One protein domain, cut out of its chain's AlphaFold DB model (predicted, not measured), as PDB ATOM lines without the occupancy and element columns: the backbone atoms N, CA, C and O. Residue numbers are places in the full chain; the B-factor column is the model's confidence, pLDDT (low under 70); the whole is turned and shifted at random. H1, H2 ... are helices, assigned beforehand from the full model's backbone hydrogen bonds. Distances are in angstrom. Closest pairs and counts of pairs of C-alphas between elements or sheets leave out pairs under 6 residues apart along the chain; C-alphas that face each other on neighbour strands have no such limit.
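Overview. This is residues 40 to 178 of the 182 residues of an uncharacterized protein of Candidatus Aerophobetes bacterium ADurb.Bin490 (UniProt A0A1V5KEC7). The longest helix, H9, runs out of a compact body of short, mostly crossed helices, and its residues 169 to 178 stick out as an arm. In the body H7 is the core helix, with H3 crossing it and H1, H5 and H8 packed on it; H2 and H4 pack on H3. The 139 printed residues are all helix in class, with nine named helices, H1 to H9 in order, and no named strand. The whole is compact, with a radius of gyration of the C-alphas of 15.9 A and spans of 55 by 37 by 25 A.

Arrangement. H9, residues 157 to 178, touches H1, residues 41 to 50, with residues 157 to 162 alone, about perpendicular at 89 degrees; the closest C-alphas are those of Phe 42 and Arg 158, 5.3 A. The hub is H7, residues 124 to 139. H3, residues 67 to 80, touches H7 about perpendicular at 85 degrees, closest at C-alphas Glu 69 and Val 128, 6.1 A. H8, residues 144 to 152, touches H7 at a steep tilt of 50 degrees, opposite ways, closest at C-alphas Ser 137 and Pro 144, 5.2 A. Every O i to N i+4 pair is within hydrogen-bond range in H1, H7, H8 and H9, among others, and 8 of 10 in H3.

Along the chain. H9 is 32.4 A long, ending at C-alpha 178 (162.371, 162.043, 130.319); H7 is 22.2 A and H3 20.9 A. H1 begins at C-alpha 41 (173.015, 138.931, 141.601). H2 is residues 54 to 61, H4 84 to 92, H5 97 to 103 and H6 108 to 111.

Size, cuts and confidence. The C-alphas of Arg 93 and Glu 178 are farthest apart, 55.6 A. The printed part has no cut. The link from H6 to H7 is long, and residues 113 to 120, 172 and 174 have pLDDT under 70.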
ATOM      1  N   ASN A  40     174.233 134.783 139.874       76.88
ATOM      2  CA  ASN A  40     173.610 135.140 141.135       76.88
ATOM      3  C   ASN A  40     173.889 136.619 141.447       76.88
ATOM      4  O   ASN A  40     174.998 136.950 141.861       76.88
ATOM      5  N   GLY A  41     172.895 137.499 141.280       84.94
ATOM      6  CA  GLY A  41     173.015 138.931 141.601       84.94
ATOM      7  C   GLY A  41     173.532 139.188 143.021       84.94
ATOM      8  O   GLY A  41     174.326 140.101 143.238       84.94
ATOM      9  N   PHE A  42     173.213 138.287 143.950       90.31
ATOM     10  CA  PHE A  42     173.754 138.325 145.299       90.31
ATOM     11  C   PHE A  42     175.283 138.151 145.330       90.31
ATOM     12  O   PHE A  42     175.953 138.860 146.067       90.31
ATOM     13  N   TYR A  43     175.875 137.281 144.504       93.12
ATOM     14  CA  TYR A  43     177.340 137.136 144.431       93.12
ATOM     15  C   TYR A  43     178.019 138.356 143.812       93.12
ATOM     16  O   TYR A  43     179.138 138.677 144.203       93.12
ATOM     17  N   ILE A  44     177.336 139.064 142.907       92.94
ATOM     18  CA  ILE A  44     177.803 140.364 142.408       92.94
ATOM     19  C   ILE A  44     177.872 141.357 143.569       92.94
ATOM     20  O   ILE A  44     178.906 141.987 143.760       92.94
ATOM     21  N   PHE A  45     176.815 141.442 144.386       94.56
ATOM     22  CA  PHE A  45     176.825 142.251 145.609       94.56
ATOM     23  C   PHE A  45     177.996 141.874 146.530       94.56
ATOM     24  O   PHE A  45     178.772 142.749 146.906       94.56
ATOM     25  N   VAL A  46     178.162 140.588 146.862       95.94
ATOM     26  CA  VAL A  46     179.242 140.144 147.759       95.94
ATOM     27  C   VAL A  46     180.614 140.506 147.187       95.94
ATOM     28  O   VAL A  46     181.455 141.027 147.915       95.94
ATOM     29  N   SER A  47     180.825 140.273 145.893       95.31
ATOM     30  CA  SER A  47     182.071 140.584 145.187       95.31
ATOM     31  C   SER A  47     182.383 142.080 145.204       95.31
ATOM     32  O   SER A  47     183.459 142.480 145.644       95.31
ATOM     33  N   GLU A  48     181.443 142.918 144.771       95.62
ATOM     34  CA  GLU A  48     181.660 144.360 144.645       95.62
ATOM     35  C   GLU A  48     181.785 145.043 146.010       95.62
ATOM     36  O   GLU A  48     182.678 145.871 146.198       95.62
ATOM     37  N   TYR A  49     180.942 144.668 146.979       96.31
ATOM     38  CA  TYR A  49     180.969 145.251 148.321       96.31
ATOM     39  C   TYR A  49     182.276 144.930 149.057       96.31
ATOM     40  O   TYR A  49     182.868 145.817 149.670       96.31
ATOM     41  N   ASN A  50     182.769 143.692 148.942       95.12
ATOM     42  CA  ASN A  50     184.012 143.260 149.593       95.12
ATOM     43  C   ASN A  50     185.263 143.464 148.719       95.12
ATOM     44  O   ASN A  50     186.369 143.173 149.163       95.12
ATOM     45  N   ARG A  51     185.108 143.978 147.490       95.69
ATOM     46  CA  ARG A  51     186.194 144.210 146.517       95.69
ATOM     47  C   ARG A  51     187.024 142.955 146.215       95.69
ATOM     48  O   ARG A  51     188.242 143.030 146.071       95.69
ATOM     49  N   VAL A  52     186.349 141.817 146.087       94.25
ATOM     50  CA  VAL A  52     186.941 140.517 145.731       94.25
ATOM     51  C   VAL A  52     186.404 140.035 144.380       94.25
ATOM     52  O   VAL A  52     185.269 140.373 144.037       94.25
ATOM     53  N   PRO A  53     187.160 139.260 143.585       93.56
ATOM     54  CA  PRO A  53     186.656 138.681 142.338       93.56
ATOM     55  C   PRO A  53     185.439 137.767 142.569       93.56
ATOM     56  O   PRO A  53     185.326 137.115 143.608       93.56
ATOM     57  N   GLN A  54     184.522 137.679 141.599       91.00
ATOM     58  CA  GLN A  54     183.342 136.807 141.726       91.00
ATOM     59  C   GLN A  54     183.730 135.327 141.786       91.00
ATOM     60  O   GLN A  54     183.070 134.541 142.464       91.00
ATOM     61  N   GLU A  55     184.817 134.954 141.117       90.25
ATOM     62  CA  GLU A  55     185.369 133.605 141.122       90.25
ATOM     63  C   GLU A  55     185.771 133.184 142.537       90.25
ATOM     64  O   GLU A  55     185.548 132.038 142.917       90.25
ATOM     65  N   GLU A  56     186.286 134.118 143.346       92.19
ATOM     66  CA  GLU A  56     186.608 133.873 144.752       92.19
ATOM     67  C   GLU A  56     185.335 133.617 145.569       92.19
ATOM     68  O   GLU A  56     185.261 132.639 146.310       92.19
ATOM     69  N   VAL A  57     184.281 134.417 145.371       92.75
ATOM     70  CA  VAL A  57     182.979 134.209 146.034       92.75
ATOM     71  C   VAL A  57     182.390 132.833 145.688       92.75
ATOM     72  O   VAL A  57     181.949 132.098 146.576       92.75
ATOM     73  N   ILE A  58     182.415 132.459 144.405       89.00
ATOM     74  CA  ILE A  58     181.920 131.165 143.911       89.00
ATOM     75  C   ILE A  58     182.776 130.014 144.450       89.00
ATOM     76  O   ILE A  58     182.243 128.983 144.858       89.00
ATOM     77  N   PHE A  59     184.097 130.181 144.490       88.69
ATOM     78  CA  PHE A  59     185.006 129.176 145.026       88.69
ATOM     79  C   PHE A  59     184.731 128.905 146.508       88.69
ATOM     80  O   PHE A  59     184.580 127.747 146.895       88.69
ATOM     81  N   LEU A  60     184.572 129.951 147.326       88.69
ATOM     82  CA  LEU A  60     184.270 129.808 148.753       88.69
ATOM     83  C   LEU A  60     182.899 129.176 149.014       88.69
ATOM     84  O   LEU A  60     182.741 128.445 149.994       88.69
ATOM     85  N   LYS A  61     181.919 129.379 148.126       84.88
ATOM     86  CA  LYS A  61     180.622 128.696 148.221       84.88
ATOM     87  C   LYS A  61     180.771 127.170 148.230       84.88
ATOM     88  O   LYS A  61     180.060 126.489 148.973       84.88
ATOM     89  N   ASN A  62     181.722 126.635 147.465       85.38
ATOM     90  CA  ASN A  62     181.961 125.194 147.367       85.38
ATOM     91  C   ASN A  62     182.513 124.574 148.667       85.38
ATOM     92  O   ASN A  62     182.559 123.353 148.785       85.38
ATOM     93  N   TYR A  63     182.867 125.383 149.674       85.38
ATOM     94  CA  TYR A  63     183.305 124.917 150.996       85.38
ATOM     95  C   TYR A  63     182.154 124.650 151.986       85.38
ATOM     96  O   TYR A  63     182.401 124.431 153.175       85.38
ATOM     97  N   GLY A  64     180.897 124.657 151.532       83.38
ATOM     98  CA  GLY A  64     179.743 124.292 152.366       83.38
ATOM     99  C   GLY A  64     179.237 125.411 153.280       83.38
ATOM    100  O   GLY A  64     178.572 125.138 154.275       83.38
ATOM    101  N   ILE A  65     179.542 126.667 152.950       89.31
ATOM    102  CA  ILE A  65     178.994 127.850 153.622       89.31
ATOM    103  C   ILE A  65     177.691 128.269 152.926       89.31
ATOM    104  O   ILE A  65     177.562 128.183 151.698       89.31
ATOM    105  N   SER A  66     176.683 128.683 153.697       91.38
ATOM    106  CA  SER A  66     175.432 129.195 153.120       91.38
ATOM    107  C   SER A  66     175.660 130.544 152.428       91.38
ATOM    108  O   SER A  66     176.606 131.258 152.744       91.38
ATOM    109  N   ASP A  67     174.813 130.915 151.464       91.06
ATOM    110  CA  ASP A  67     175.050 132.152 150.700       91.06
ATOM    111  C   ASP A  67     175.032 133.377 151.615       91.06
ATOM    112  O   ASP A  67     175.914 134.226 151.536       91.06
ATOM    113  N   GLU A  68     174.074 133.421 152.544       94.12
ATOM    114  CA  GLU A  68     173.916 134.519 153.502       94.12
ATOM    115  C   GLU A  68     175.091 134.613 154.491       94.12
ATOM    116  O   GLU A  68     175.302 135.651 155.111       94.12
ATOM    117  N   GLU A  69     175.904 133.568 154.628       96.69
ATOM    118  CA  GLU A  69     177.104 133.589 155.465       96.69
ATOM    119  C   GLU A  69     178.354 134.093 154.727       96.69
ATOM    120  O   GLU A  69     179.322 134.478 155.387       96.69
ATOM    121  N   LEU A  70     178.354 134.162 153.388       96.62
ATOM    122  CA  LEU A  70     179.503 134.657 152.614       96.62
ATOM    123  C   LEU A  70     179.905 136.092 153.012       96.62
ATOM    124  O   LEU A  70     181.093 136.309 153.267       96.62
ATOM    125  N   PRO A  71     178.979 137.062 153.169       97.69
ATOM    126  CA  PRO A  71     179.331 138.386 153.687       97.69
ATOM    127  C   PRO A  71     179.990 138.358 155.068       97.69
ATOM    128  O   PRO A  71     180.892 139.148 155.328       97.69
ATOM    129  N   VAL A  72     179.581 137.443 155.957       98.06
ATOM    130  CA  VAL A  72     180.175 137.314 157.299       98.06
ATOM    131  C   VAL A  72     181.612 136.809 157.208       98.06
ATOM    132  O   VAL A  72     182.485 137.307 157.919       98.06
ATOM    133  N   VAL A  73     181.870 135.850 156.313       98.19
ATOM    134  CA  VAL A  73     183.217 135.327 156.058       98.19
ATOM    135  C   VAL A  73     184.150 136.450 155.612       98.19
ATOM    136  O   VAL A  73     185.184 136.647 156.250       98.19
ATOM    137  N   PHE A  74     183.780 137.207 154.573       98.25
ATOM    138  CA  PHE A  74     184.615 138.301 154.072       98.25
ATOM    139  C   PHE A  74     184.791 139.415 155.107       98.25
ATOM    140  O   PHE A  74     185.916 139.858 155.329       98.25
ATOM    141  N   PHE A  75     183.726 139.776 155.826       98.00
ATOM    142  CA  PHE A  75     183.794 140.753 156.910       98.00
ATOM    143  C   PHE A  75     184.823 140.363 157.982       98.00
ATOM    144  O   PHE A  75     185.679 141.163 158.356       98.00
ATOM    145  N   LEU A  76     184.784 139.121 158.475       98.12
ATOM    146  CA  LEU A  76     185.740 138.653 159.485       98.12
ATOM    147  C   LEU A  76     187.157 138.510 158.926       98.12
ATOM    148  O   LEU A  76     188.119 138.795 159.637       98.12
ATOM    149  N   SER A  77     187.278 138.085 157.667       98.12
ATOM    150  CA  SER A  77     188.549 137.973 156.949       98.12
ATOM    151  C   SER A  77     189.265 139.321 156.896       98.12
ATOM    152  O   SER A  77     190.421 139.418 157.303       98.12
ATOM    153  N   GLU A  78     188.544 140.366 156.482       97.81
ATOM    154  CA  GLU A  78     189.036 141.740 156.414       97.81
ATOM    155  C   GLU A  78     189.423 142.257 157.806       97.81
ATOM    156  O   GLU A  78     190.537 142.743 157.998       97.81
ATOM    157  N   LYS A  79     188.542 142.104 158.808       97.62
ATOM    158  CA  LYS A  79     188.800 142.610 160.169       97.62
ATOM    159  C   LYS A  79     189.979 141.935 160.858       97.62
ATOM    160  O   LYS A  79     190.665 142.591 161.637       97.62
ATOM    161  N   ALA A  80     190.210 140.651 160.598       97.75
ATOM    162  CA  ALA A  80     191.334 139.916 161.171       97.75
ATOM    163  C   ALA A  80     192.609 139.969 160.312       97.75
ATOM    164  O   ALA A  80     193.649 139.497 160.768       97.75
ATOM    165  N   GLY A  81     192.548 140.496 159.084       97.62
ATOM    166  CA  GLY A  81     193.680 140.477 158.151       97.62
ATOM    167  C   GLY A  81     194.121 139.059 157.768       97.62
ATOM    168  O   GLY A  81     195.308 138.809 157.566       97.62
ATOM    169  N   VAL A  82     193.182 138.111 157.708       98.06
ATOM    170  CA  VAL A  82     193.434 136.710 157.324       98.06
ATOM    171  C   VAL A  82     192.744 136.393 156.004       98.06
ATOM    172  O   VAL A  82     191.912 137.171 155.547       98.06
ATOM    173  N   LYS A  83     193.058 135.246 155.390       96.81
ATOM    174  CA  LYS A  83     192.330 134.768 154.205       96.81
ATOM    175  C   LYS A  83     190.955 134.174 154.567       96.81
ATOM    176  O   LYS A  83     190.844 133.572 155.647       96.81
ATOM    177  N   PRO A  84     189.950 134.236 153.673       97.06
ATOM    178  CA  PRO A  84     188.602 133.732 153.943       97.06
ATOM    179  C   PRO A  84     188.562 132.257 154.360       97.06
ATOM    180  O   PRO A  84     187.803 131.873 155.250       97.06
ATOM    181  N   GLU A  85     189.435 131.416 153.804       95.44
ATOM    182  CA  GLU A  85     189.487 129.984 154.106       95.44
ATOM    183  C   GLU A  85     189.861 129.711 155.567       95.44
ATOM    184  O   GLU A  85     189.444 128.700 156.134       95.44
ATOM    185  N   ALA A  86     190.624 130.600 156.215       96.62
ATOM    186  CA  ALA A  86     190.922 130.477 157.641       96.62
ATOM    187  C   ALA A  86     189.655 130.668 158.492       96.62
ATOM    188  O   ALA A  86     189.444 129.939 159.464       96.62
ATOM    189  N   VAL A  87     188.787 131.600 158.090       97.88
ATOM    190  CA  VAL A  87     187.485 131.842 158.723       97.88
ATOM    191  C   VAL A  87     186.555 130.647 158.493       97.88
ATOM    192  O   VAL A  87     185.961 130.133 159.443       97.88
ATOM    193  N   ILE A  88     186.491 130.139 157.259       96.44
ATOM    194  CA  ILE A  88     185.676 128.967 156.903       96.44
ATOM    195  C   ILE A  88     186.112 127.726 157.683       96.44
ATOM    196  O   ILE A  88     185.265 127.018 158.219       96.44
ATOM    197  N   LYS A  89     187.419 127.480 157.836       95.88
ATOM    198  CA  LYS A  89     187.928 126.359 158.647       95.88
ATOM    199  C   LYS A  89     187.456 126.427 160.099       95.88
ATOM    200  O   LYS A  89     187.163 125.394 160.696       95.88
ATOM    201  N   LEU A  90     187.383 127.621 160.691       96.81
ATOM    202  CA  LEU A  90     186.827 127.794 162.038       96.81
ATOM    203  C   LEU A  90     185.323 127.519 162.056       96.81
ATOM    204  O   LEU A  90     184.845 126.850 162.972       96.81
ATOM    205  N   ARG A  91     184.593 127.968 161.030       95.50
ATOM    206  CA  ARG A  91     183.158 127.705 160.893       95.50
ATOM    207  C   ARG A  91     182.853 126.212 160.744       95.50
ATOM    208  O   ARG A  91     182.007 125.694 161.466       95.50
ATOM    209  N   GLN A  92     183.603 125.500 159.904       94.56
ATOM    210  CA  GLN A  92     183.478 124.054 159.677       94.56
ATOM    211  C   GLN A  92     183.777 123.210 160.927       94.56
ATOM    212  O   GLN A  92     183.296 122.089 161.041       94.56
ATOM    213  N   ARG A  93     184.513 123.748 161.909       95.38
ATOM    214  CA  ARG A  93     184.692 123.119 163.233       95.38
ATOM    215  C   ARG A  93     183.455 123.231 164.139       95.38
ATOM    216  O   ARG A  93     183.527 122.847 165.303       95.38
ATOM    217  N   GLY A  94     182.351 123.796 163.647       94.44
ATOM    218  CA  GLY A  94     181.112 123.984 164.401       94.44
ATOM    219  C   GLY A  94     181.140 125.183 165.351       94.44
ATOM    220  O   GLY A  94     180.338 125.261 166.279       94.44
ATOM    221  N   PHE A  95     182.073 126.124 165.174       96.44
ATOM    222  CA  PHE A  95     182.065 127.353 165.962       96.44
ATOM    223  C   PHE A  95     180.977 128.311 165.466       96.44
ATOM    224  O   PHE A  95     180.820 128.524 164.261       96.44
ATOM    225  N   SER A  96     180.256 128.924 166.410       96.38
ATOM    226  CA  SER A  96     179.391 130.075 166.133       96.38
ATOM    227  C   SER A  96     180.211 131.234 165.569       96.38
ATOM    228  O   SER A  96     181.409 131.336 165.846       96.38
ATOM    229  N   TRP A  97     179.591 132.151 164.833       96.75
ATOM    230  CA  TRP A  97     180.254 133.346 164.307       96.75
ATOM    231  C   TRP A  97     180.894 134.183 165.417       96.75
ATOM    232  O   TRP A  97     182.030 134.637 165.279       96.75
ATOM    233  N   MET A  98     180.229 134.274 166.572       95.31
ATOM    234  CA  MET A  98     180.777 134.904 167.773       95.31
ATOM    235  C   MET A  98     182.051 134.199 168.271       95.31
ATOM    236  O   MET A  98     183.054 134.843 168.587       95.31
ATOM    237  N   LYS A  99     182.048 132.861 168.341       96.00
ATOM    238  CA  LYS A  99     183.224 132.087 168.769       96.00
ATOM    239  C   LYS A  99     184.345 132.145 167.729       96.00
ATOM    240  O   LYS A  99     185.508 132.226 168.117       96.00
ATOM    241  N   THR A 100     184.010 132.157 166.442       97.31
ATOM    242  CA  THR A 100     184.952 132.350 165.332       97.31
ATOM    243  C   THR A 100     185.652 133.702 165.439       97.31
ATOM    244  O   THR A 100     186.879 133.729 165.449       97.31
ATOM    245  N   ALA A 101     184.915 134.799 165.647       96.81
ATOM    246  CA  ALA A 101     185.496 136.127 165.867       96.81
ATOM    247  C   ALA A 101     186.466 136.145 167.062       96.81
ATOM    248  O   ALA A 101     187.607 136.589 166.933       96.81
ATOM    249  N   LYS A 102     186.076 135.546 168.198       95.50
ATOM    250  CA  LYS A 102     186.960 135.408 169.370       95.50
ATOM    251  C   LYS A 102     188.224 134.595 169.067       95.50
ATOM    252  O   LYS A 102     189.308 134.958 169.515       95.50
ATOM    253  N   LYS A 103     188.120 133.501 168.301       97.38
ATOM    254  CA  LYS A 103     189.281 132.692 167.877       97.38
ATOM    255  C   LYS A 103     190.214 133.454 166.932       97.38
ATOM    256  O   LYS A 103     191.417 133.217 166.976       97.38
ATOM    257  N   LEU A 104     189.672 134.389 166.156       97.62
ATOM    258  CA  LEU A 104     190.420 135.346 165.337       97.62
ATOM    259  C   LEU A 104     190.943 136.553 166.140       97.62
ATOM    260  O   LEU A 104     191.522 137.458 165.552       97.62
ATOM    261  N   LYS A 105     190.775 136.564 167.472       96.81
ATOM    262  CA  LYS A 105     191.168 137.655 168.383       96.81
ATOM    263  C   LYS A 105     190.468 138.991 168.095       96.81
ATOM    264  O   LYS A 105     190.996 140.049 168.422       96.81
ATOM    265  N   LEU A 106     189.270 138.943 167.518       95.38
ATOM    266  CA  LEU A 106     188.445 140.121 167.276       95.38
ATOM    267  C   LEU A 106     187.564 140.433 168.491       95.38
ATOM    268  O   LEU A 106     186.999 139.523 169.108       95.38
ATOM    269  N   ASN A 107     187.414 141.722 168.809       90.69
ATOM    270  CA  ASN A 107     186.441 142.182 169.801       90.69
ATOM    271  C   ASN A 107     185.015 141.985 169.234       90.69
ATOM    272  O   ASN A 107     184.763 142.434 168.115       90.69
ATOM    273  N   PRO A 108     184.075 141.351 169.967       84.75
ATOM    274  CA  PRO A 108     182.668 141.248 169.572       84.75
ATOM    275  C   PRO A 108     182.012 142.558 169.114       84.75
ATOM    276  O   PRO A 108     181.114 142.503 168.277       84.75
ATOM    277  N   GLU A 109     182.476 143.711 169.603       87.56
ATOM    278  CA  GLU A 109     182.021 145.057 169.219       87.56
ATOM    279  C   GLU A 109     181.986 145.300 167.704       87.56
ATOM    280  O   GLU A 109     181.157 146.074 167.235       87.56
ATOM    281  N   ILE A 110     182.796 144.587 166.909       91.31
ATOM    282  CA  ILE A 110     182.770 144.705 165.441       91.31
ATOM    283  C   ILE A 110     181.392 144.413 164.830       91.31
ATOM    284  O   ILE A 110     181.097 144.895 163.737       91.31
ATOM    285  N   PHE A 111     180.549 143.627 165.510       89.50
ATOM    286  CA  PHE A 111     179.197 143.313 165.053       89.50
ATOM    287  C   PHE A 111     178.167 144.378 165.442       89.50
ATOM    288  O   PHE A 111     177.064 144.378 164.905       89.50
ATOM    289  N   TYR A 112     178.488 145.284 166.363       81.31
ATOM    290  CA  TYR A 112     177.527 146.222 166.930       81.31
ATOM    291  C   TYR A 112     177.736 147.610 166.318       81.31
ATOM    292  O   TYR A 112     178.626 148.360 166.702       81.31
ATOM    293  N   SER A 113     176.890 147.994 165.363       65.56
ATOM    294  CA  SER A 113     176.826 149.377 164.881       65.56
ATOM    295  C   SER A 113     175.824 150.180 165.714       65.56
ATOM    296  O   SER A 113     174.636 150.218 165.407       65.56
ATOM    297  N   GLY A 114     176.289 150.792 166.809       56.34
ATOM    298  CA  GLY A 114     175.658 151.927 167.514       56.34
ATOM    299  C   GLY A 114     174.225 151.788 168.064       56.34
ATOM    300  O   GLY A 114     173.759 152.700 168.736       56.34
ATOM    301  N   ARG A 115     173.501 150.690 167.804       53.22
ATOM    302  CA  ARG A 115     172.084 150.509 168.182       53.22
ATOM    303  C   ARG A 115     171.830 149.366 169.163       53.22
ATOM    304  O   ARG A 115     170.693 149.171 169.572       53.22
ATOM    305  N   MET A 116     172.853 148.603 169.545       54.28
ATOM    306  CA  MET A 116     172.703 147.461 170.450       54.28
ATOM    307  C   MET A 116     173.857 147.421 171.442       54.28
ATOM    308  O   MET A 116     174.844 146.733 171.219       54.28
ATOM    309  N   HIS A 117     173.736 148.185 172.526       48.56
ATOM    310  CA  HIS A 117     174.790 148.284 173.535       48.56
ATOM    311  C   HIS A 117     174.744 147.196 174.616       48.56
ATOM    312  O   HIS A 117     175.597 147.221 175.491       48.56
ATOM    313  N   ASP A 118     173.801 146.243 174.567       50.53
ATOM    314  CA  ASP A 118     173.507 145.460 175.780       50.53
ATOM    315  C   ASP A 118     173.154 143.978 175.584       50.53
ATOM    316  O   ASP A 118     172.512 143.355 176.424       50.53
ATOM    317  N   ARG A 119     173.565 143.357 174.470       54.09
ATOM    318  CA  ARG A 119     173.358 141.908 174.286       54.09
ATOM    319  C   ARG A 119     174.676 141.160 174.271       54.09
ATOM    320  O   ARG A 119     175.300 140.985 173.224       54.09
ATOM    321  N   CYS A 120     175.079 140.689 175.451       54.91
ATOM    322  CA  CYS A 120     176.075 139.637 175.597       54.91
ATOM    323  C   CYS A 120     175.563 138.369 174.888       54.91
ATOM    324  O   CYS A 120     174.741 137.640 175.428       54.91
ATOM    325  N   GLY A 121     176.047 138.121 173.665       71.81
ATOM    326  CA  GLY A 121     175.798 136.880 172.923       71.81
ATOM    327  C   GLY A 121     174.824 137.006 171.753       71.81
ATOM    328  O   GLY A 121     173.741 136.435 171.794       71.81
ATOM    329  N   LEU A 122     175.236 137.689 170.677       87.50
ATOM    330  CA  LEU A 122     174.543 137.576 169.390       87.50
ATOM    331  C   LEU A 122     174.570 136.122 168.901       87.50
ATOM    332  O   LEU A 122     175.632 135.490 168.852       87.50
ATOM    333  N   SER A 123     173.401 135.620 168.514       92.75
ATOM    334  CA  SER A 123     173.275 134.346 167.808       92.75
ATOM    335  C   SER A 123     173.875 134.430 166.399       92.75
ATOM    336  O   SER A 123     174.038 135.513 165.834       92.75
ATOM    337  N   ASP A 124     174.163 133.274 165.793       95.25
ATOM    338  CA  ASP A 124     174.621 133.213 164.398       95.25
ATOM    339  C   ASP A 124     173.634 133.905 163.454       95.25
ATOM    340  O   ASP A 124     174.047 134.666 162.583       95.25
ATOM    341  N   PHE A 125     172.333 133.691 163.672       94.06
ATOM    342  CA  PHE A 125     171.275 134.319 162.889       94.06
ATOM    343  C   PHE A 125     171.318 135.848 162.984       94.06
ATOM    344  O   PHE A 125     171.184 136.536 161.973       94.06
ATOM    345  N   GLU A 126     171.537 136.395 164.179       92.94
ATOM    346  CA  GLU A 126     171.626 137.844 164.368       92.94
ATOM    347  C   GLU A 126     172.881 138.431 163.728       92.94
ATOM    348  O   GLU A 126     172.790 139.478 163.096       92.94
ATOM    349  N   ILE A 127     174.029 137.753 163.830       95.00
ATOM    350  CA  ILE A 127     175.265 138.195 163.170       95.00
ATOM    351  C   ILE A 127     175.080 138.198 161.651       95.00
ATOM    352  O   ILE A 127     175.353 139.210 161.003       95.00
ATOM    353  N   VAL A 128     174.559 137.104 161.089       96.62
ATOM    354  CA  VAL A 128     174.250 137.004 159.656       96.62
ATOM    355  C   VAL A 128     173.299 138.123 159.243       96.62
ATOM    356  O   VAL A 128     173.575 138.826 158.269       96.62
ATOM    357  N   ARG A 129     172.228 138.358 160.010       95.31
ATOM    358  CA  ARG A 129     171.272 139.433 159.736       95.31
ATOM    359  C   ARG A 129     171.938 140.806 159.744       95.31
ATOM    360  O   ARG A 129     171.752 141.554 158.794       95.31
ATOM    361  N   ILE A 130     172.700 141.145 160.783       94.69
ATOM    362  CA  ILE A 130     173.323 142.468 160.922       94.69
ATOM    363  C   ILE A 130     174.272 142.746 159.754       94.69
ATOM    364  O   ILE A 130     174.183 143.806 159.133       94.69
ATOM    365  N   ILE A 131     175.153 141.792 159.438       96.56
ATOM    366  CA  ILE A 131     176.150 141.963 158.379       96.56
ATOM    367  C   ILE A 131     175.479 142.093 157.010       96.56
ATOM    368  O   ILE A 131     175.816 143.004 156.257       96.56
ATOM    369  N   ASN A 132     174.493 141.247 156.700       97.31
ATOM    370  CA  ASN A 132     173.782 141.336 155.425       97.31
ATOM    371  C   ASN A 132     172.933 142.606 155.320       97.31
ATOM    372  O   ASN A 132     172.988 143.280 154.295       97.31
ATOM    373  N   THR A 133     172.189 142.969 156.372       96.44
ATOM    374  CA  THR A 133     171.389 144.202 156.391       96.44
ATOM    375  C   THR A 133     172.269 145.418 156.143       96.44
ATOM    376  O   THR A 133     171.924 146.256 155.311       96.44
ATOM    377  N   ARG A 134     173.424 145.499 156.813       95.25
ATOM    378  CA  ARG A 134     174.396 146.573 156.605       95.25
ATOM    379  C   ARG A 134     174.931 146.579 155.174       95.25
ATOM    380  O   ARG A 134     174.838 147.605 154.510       95.25
ATOM    381  N   GLY A 135     175.445 145.445 154.698       96.25
ATOM    382  CA  GLY A 135     176.059 145.350 153.375       96.25
ATOM    383  C   GLY A 135     175.089 145.709 152.251       96.25
ATOM    384  O   GLY A 135     175.409 146.535 151.405       96.25
ATOM    385  N   ILE A 136     173.871 145.161 152.278       96.19
ATOM    386  CA  ILE A 136     172.837 145.445 151.272       96.19
ATOM    387  C   ILE A 136     172.375 146.902 151.351       96.19
ATOM    388  O   ILE A 136     172.210 147.546 150.317       96.19
ATOM    389  N   SER A 137     172.169 147.430 152.560       95.31
ATOM    390  CA  SER A 137     171.763 148.823 152.768       95.31
ATOM    391  C   SER A 137     172.784 149.800 152.189       95.31
ATOM    392  O   SER A 137     172.408 150.705 151.444       95.31
ATOM    393  N   GLU A 138     174.065 149.589 152.487       94.88
ATOM    394  CA  GLU A 138     175.157 150.419 151.981       94.88
ATOM    395  C   GLU A 138     175.324 150.255 150.460       94.88
ATOM    396  O   GLU A 138     175.386 151.253 149.743       94.88
ATOM    397  N   TYR A 139     175.321 149.019 149.951       95.25
ATOM    398  CA  TYR A 139     175.514 148.728 148.525       95.25
ATOM    399  C   TYR A 139     174.386 149.285 147.639       95.25
ATOM    400  O   TYR A 139     174.652 149.854 146.582       95.25
ATOM    401  N   HIS A 140     173.125 149.186 148.076       92.81
ATOM    402  CA  HIS A 140     171.971 149.730 147.342       92.81
ATOM    403  C   HIS A 140     171.628 151.177 147.714       92.81
ATOM    404  O   HIS A 140     170.631 151.707 147.221       92.81
ATOM    405  N   ASN A 141     172.416 151.816 148.587       93.56
ATOM    406  CA  ASN A 141     172.158 153.156 149.116       93.56
ATOM    407  C   ASN A 141     170.703 153.330 149.599       93.56
ATOM    408  O   ASN A 141     169.985 154.261 149.219       93.56
ATOM    409  N   CYS A 142     170.235 152.381 150.406       92.50
ATOM    410  CA  CYS A 142     168.896 152.385 150.976       92.50
ATOM    411  C   CYS A 142     168.975 152.349 152.501       92.50
ATOM    412  O   CYS A 142     169.990 151.972 153.079       92.50
ATOM    413  N   ARG A 143     167.908 152.761 153.186       93.19
ATOM    414  CA  ARG A 143     167.871 152.717 154.652       93.19
ATOM    415  C   ARG A 143     167.849 151.263 155.153       93.19
ATOM    416  O   ARG A 143     167.068 150.483 154.602       93.19
ATOM    417  N   PRO A 144     168.571 150.907 156.236       93.25
ATOM    418  CA  PRO A 144     168.550 149.552 156.802       93.25
ATOM    419  C   PRO A 144     167.139 149.052 157.134       93.25
ATOM    420  O   PRO A 144     166.831 147.881 156.938       93.25
ATOM    421  N   GLU A 145     166.246 149.959 157.548       93.81
ATOM    422  CA  GLU A 145     164.851 149.632 157.867       93.81
ATOM    423  C   GLU A 145     164.071 149.064 156.666       93.81
ATOM    424  O   GLU A 145     163.120 148.306 156.849       93.81
ATOM    425  N   ILE A 146     164.463 149.403 155.432       95.06
ATOM    426  CA  ILE A 146     163.853 148.845 154.216       95.06
ATOM    427  C   ILE A 146     164.236 147.369 154.077       95.06
ATOM    428  O   ILE A 146     163.369 146.538 153.803       95.06
ATOM    429  N   VAL A 147     165.511 147.047 154.304       95.50
ATOM    430  CA  VAL A 147     166.025 145.673 154.261       95.50
ATOM    431  C   VAL A 147     165.391 144.840 155.375       95.50
ATOM    432  O   VAL A 147     164.879 143.756 155.109       95.50
ATOM    433  N   ASP A 148     165.326 145.374 156.598       93.56
ATOM    434  CA  ASP A 148     164.680 144.701 157.730       93.56
ATOM    435  C   ASP A 148     163.182 144.461 157.496       93.56
ATOM    436  O   ASP A 148     162.677 143.390 157.833       93.56
ATOM    437  N   LYS A 149     162.468 145.413 156.881       94.38
ATOM    438  CA  LYS A 149     161.055 145.238 156.516       94.38
ATOM    439  C   LYS A 149     160.872 144.098 155.513       94.38
ATOM    440  O   LYS A 149     159.993 143.264 155.702       94.38
ATOM    441  N   MET A 150     161.692 144.048 154.463       95.06
ATOM    442  CA  MET A 150     161.637 142.959 153.482       95.06
ATOM    443  C   MET A 150     162.002 141.613 154.120       95.06
ATOM    444  O   MET A 150     161.331 140.615 153.870       95.06
ATOM    445  N   ARG A 151     162.996 141.597 155.017       93.56
ATOM    446  CA  ARG A 151     163.371 140.399 155.779       93.56
ATOM    447  C   ARG A 151     162.233 139.914 156.680       93.56
ATOM    448  O   ARG A 151     162.012 138.711 156.776       93.56
ATOM    449  N   GLY A 152     161.499 140.839 157.302       92.00
ATOM    450  CA  GLY A 152     160.296 140.550 158.090       92.00
ATOM    451  C   GLY A 152     159.166 139.913 157.275       92.00
ATOM    452  O   GLY A 152     158.398 139.134 157.823       92.00
ATOM    453  N   ASN A 153     159.126 140.154 155.961       93.12
ATOM    454  CA  ASN A 153     158.216 139.498 155.016       93.12
ATOM    455  C   ASN A 153     158.771 138.162 154.480       93.12
ATOM    456  O   ASN A 153     158.433 137.750 153.375       93.12
ATOM    457  N   HIS A 154     159.651 137.504 155.239       92.12
ATOM    458  CA  HIS A 154     160.261 136.206 154.926       92.12
ATOM    459  C   HIS A 154     161.156 136.150 153.679       92.12
ATOM    460  O   HIS A 154     161.633 135.071 153.339       92.12
ATOM    461  N   MET A 155     161.474 137.284 153.049       93.06
ATOM    462  CA  MET A 155     162.419 137.310 151.934       93.06
ATOM    463  C   MET A 155     163.833 136.970 152.413       93.06
ATOM    464  O   MET A 155     164.282 137.445 153.459       93.06
ATOM    465  N   THR A 156     164.550 136.165 151.641       94.81
ATOM    466  CA  THR A 156     165.992 135.924 151.784       94.81
ATOM    467  C   THR A 156     166.790 137.163 151.380       94.81
ATOM    468  O   THR A 156     166.322 138.003 150.608       94.81
ATOM    469  N   PHE A 157     168.037 137.282 151.839       95.56
ATOM    470  CA  PHE A 157     168.890 138.410 151.437       95.56
ATOM    471  C   PHE A 157     169.183 138.436 149.930       95.56
ATOM    472  O   PHE A 157     169.334 139.509 149.344       95.56
ATOM    473  N   ARG A 158     169.169 137.267 149.284       93.00
ATOM    474  CA  ARG A 158     169.245 137.128 147.825       93.00
ATOM    475  C   ARG A 158     168.045 137.769 147.124       93.00
ATOM    476  O   ARG A 158     168.224 138.533 146.179       93.00
ATOM    477  N   GLU A 159     166.828 137.472 147.574       92.56
ATOM    478  CA  GLU A 159     165.605 138.046 146.992       92.56
ATOM    479  C   GLU A 159     165.523 139.554 147.231       92.56
ATOM    480  O   GLU A 159     165.066 140.291 146.354       92.56
ATOM    481  N   ILE A 160     165.998 140.014 148.391       93.94
ATOM    482  CA  ILE A 160     166.091 141.437 148.725       93.94
ATOM    483  C   ILE A 160     167.057 142.156 147.772       93.94
ATOM    484  O   ILE A 160     166.678 143.183 147.208       93.94
ATOM    485  N   ASP A 161     168.265 141.620 147.550       93.88
ATOM    486  CA  ASP A 161     169.217 142.178 146.573       93.88
ATOM    487  C   ASP A 161     168.585 142.284 145.179       93.88
ATOM    488  O   ASP A 161     168.655 143.343 144.550       93.88
ATOM    489  N   SER A 162     167.903 141.223 144.728       91.25
ATOM    490  CA  SER A 162     167.223 141.205 143.427       91.25
ATOM    491  C   SER A 162     166.176 142.316 143.318       91.25
ATOM    492  O   SER A 162     166.211 143.114 142.378       91.25
ATOM    493  N   HIS A 163     165.299 142.441 144.320       90.88
ATOM    494  CA  HIS A 163     164.248 143.463 144.345       90.88
ATOM    495  C   HIS A 163     164.812 144.889 144.320       90.88
ATOM    496  O   HIS A 163     164.315 145.756 143.592       90.88
ATOM    497  N   LEU A 164     165.855 145.162 145.108       90.31
ATOM    498  CA  LEU A 164     166.473 146.489 145.163       90.31
ATOM    499  C   LEU A 164     167.198 146.833 143.853       90.31
ATOM    500  O   LEU A 164     167.108 147.966 143.365       90.31
ATOM    501  N   ARG A 165     167.836 145.842 143.224       88.31
ATOM    502  CA  ARG A 165     168.493 145.988 141.920       88.31
ATOM    503  C   ARG A 165     167.490 146.298 140.810       88.31
ATOM    504  O   ARG A 165     167.720 147.204 140.007       88.31
ATOM    505  N   GLU A 166     166.361 145.597 140.771       85.44
ATOM    506  CA  GLU A 166     165.280 145.839 139.806       85.44
ATOM    507  C   GLU A 166     164.661 147.230 139.964       85.44
ATOM    508  O   GLU A 166     164.489 147.954 138.976       85.44
ATOM    509  N   LYS A 167     164.405 147.653 141.208       80.81
ATOM    510  CA  LYS A 167     163.914 149.005 141.503       80.81
ATOM    511  C   LYS A 167     164.894 150.083 141.035       80.81
ATOM    512  O   LYS A 167     164.486 151.104 140.486       80.81
ATOM    513  N   THR A 168     166.194 149.851 141.194       79.06
ATOM    514  CA  THR A 168     167.229 150.781 140.721       79.06
ATOM    515  C   THR A 168     167.238 150.881 139.190       79.06
ATOM    516  O   THR A 168     167.267 151.985 138.636       79.06
ATOM    517  N   LYS A 169     167.116 149.744 138.486       78.00
ATOM    518  CA  LYS A 169     167.008 149.698 137.016       78.00
ATOM    519  C   LYS A 169     165.771 150.452 136.505       78.00
ATOM    520  O   LYS A 169     165.871 151.177 135.511       78.00
ATOM    521  N   SER A 170     164.618 150.313 137.164       74.94
ATOM    522  CA  SER A 170     163.374 150.971 136.733       74.94
ATOM    523  C   SER A 170     163.441 152.496 136.873       74.94
ATOM    524  O   SER A 170     163.097 153.210 135.926       74.94
ATOM    525  N   VAL A 171     163.985 153.001 137.987       72.69
ATOM    526  CA  VAL A 171     164.212 154.441 138.211       72.69
ATOM    527  C   VAL A 171     165.160 155.022 137.158       72.69
ATOM    528  O   VAL A 171     164.894 156.093 136.608       72.69
ATOM    529  N   TYR A 172     166.245 154.316 136.828       69.00
ATOM    530  CA  TYR A 172     167.180 154.751 135.787       69.00
ATOM    531  C   TYR A 172     166.523 154.801 134.398       69.00
ATOM    532  O   TYR A 172     166.637 155.804 133.688       69.00
ATOM    533  N   LYS A 173     165.771 153.755 134.021       74.12
ATOM    534  CA  LYS A 173     165.050 153.687 132.738       74.12
ATOM    535  C   LYS A 173     164.043 154.831 132.583       74.12
ATOM    536  O   LYS A 173     163.936 155.390 131.492       74.12
ATOM    537  N   TYR A 174     163.335 155.193 133.654       68.94
ATOM    538  CA  TYR A 174     162.407 156.327 133.667       68.94
ATOM    539  C   TYR A 174     163.127 157.660 133.402       68.94
ATOM    540  O   TYR A 174     162.786 158.357 132.445       68.94
ATOM    541  N   LYS A 175     164.202 157.959 134.147       74.88
ATOM    542  CA  LYS A 175     164.992 159.197 133.980       74.88
ATOM    543  C   LYS A 175     165.572 159.362 132.567       74.88
ATOM    544  O   LYS A 175     165.656 160.477 132.058       74.88
ATOM    545  N   MET A 176     165.968 158.266 131.912       71.69
ATOM    546  CA  MET A 176     166.493 158.301 130.538       71.69
ATOM    547  C   MET A 176     165.415 158.572 129.480       71.69
ATOM    548  O   MET A 176     165.732 159.130 128.432       71.69
ATOM    549  N   ARG A 177     164.153 158.198 129.733       76.62
ATOM    550  CA  ARG A 177     163.028 158.542 128.848       76.62
ATOM    551  C   ARG A 177     162.697 160.031 128.939       76.62
ATOM    552  O   ARG A 177     162.596 160.669 127.901       76.62
ATOM    553  N   GLU A 178     162.633 160.603 130.142       73.94
ATOM    554  CA  GLU A 178     162.371 162.043 130.319       73.94
ATOM    555  C   GLU A 178     163.428 162.931 129.647       73.94
ATOM    556  O   GLU A 178     163.086 163.944 129.046       73.94
TER     557      GLU A 178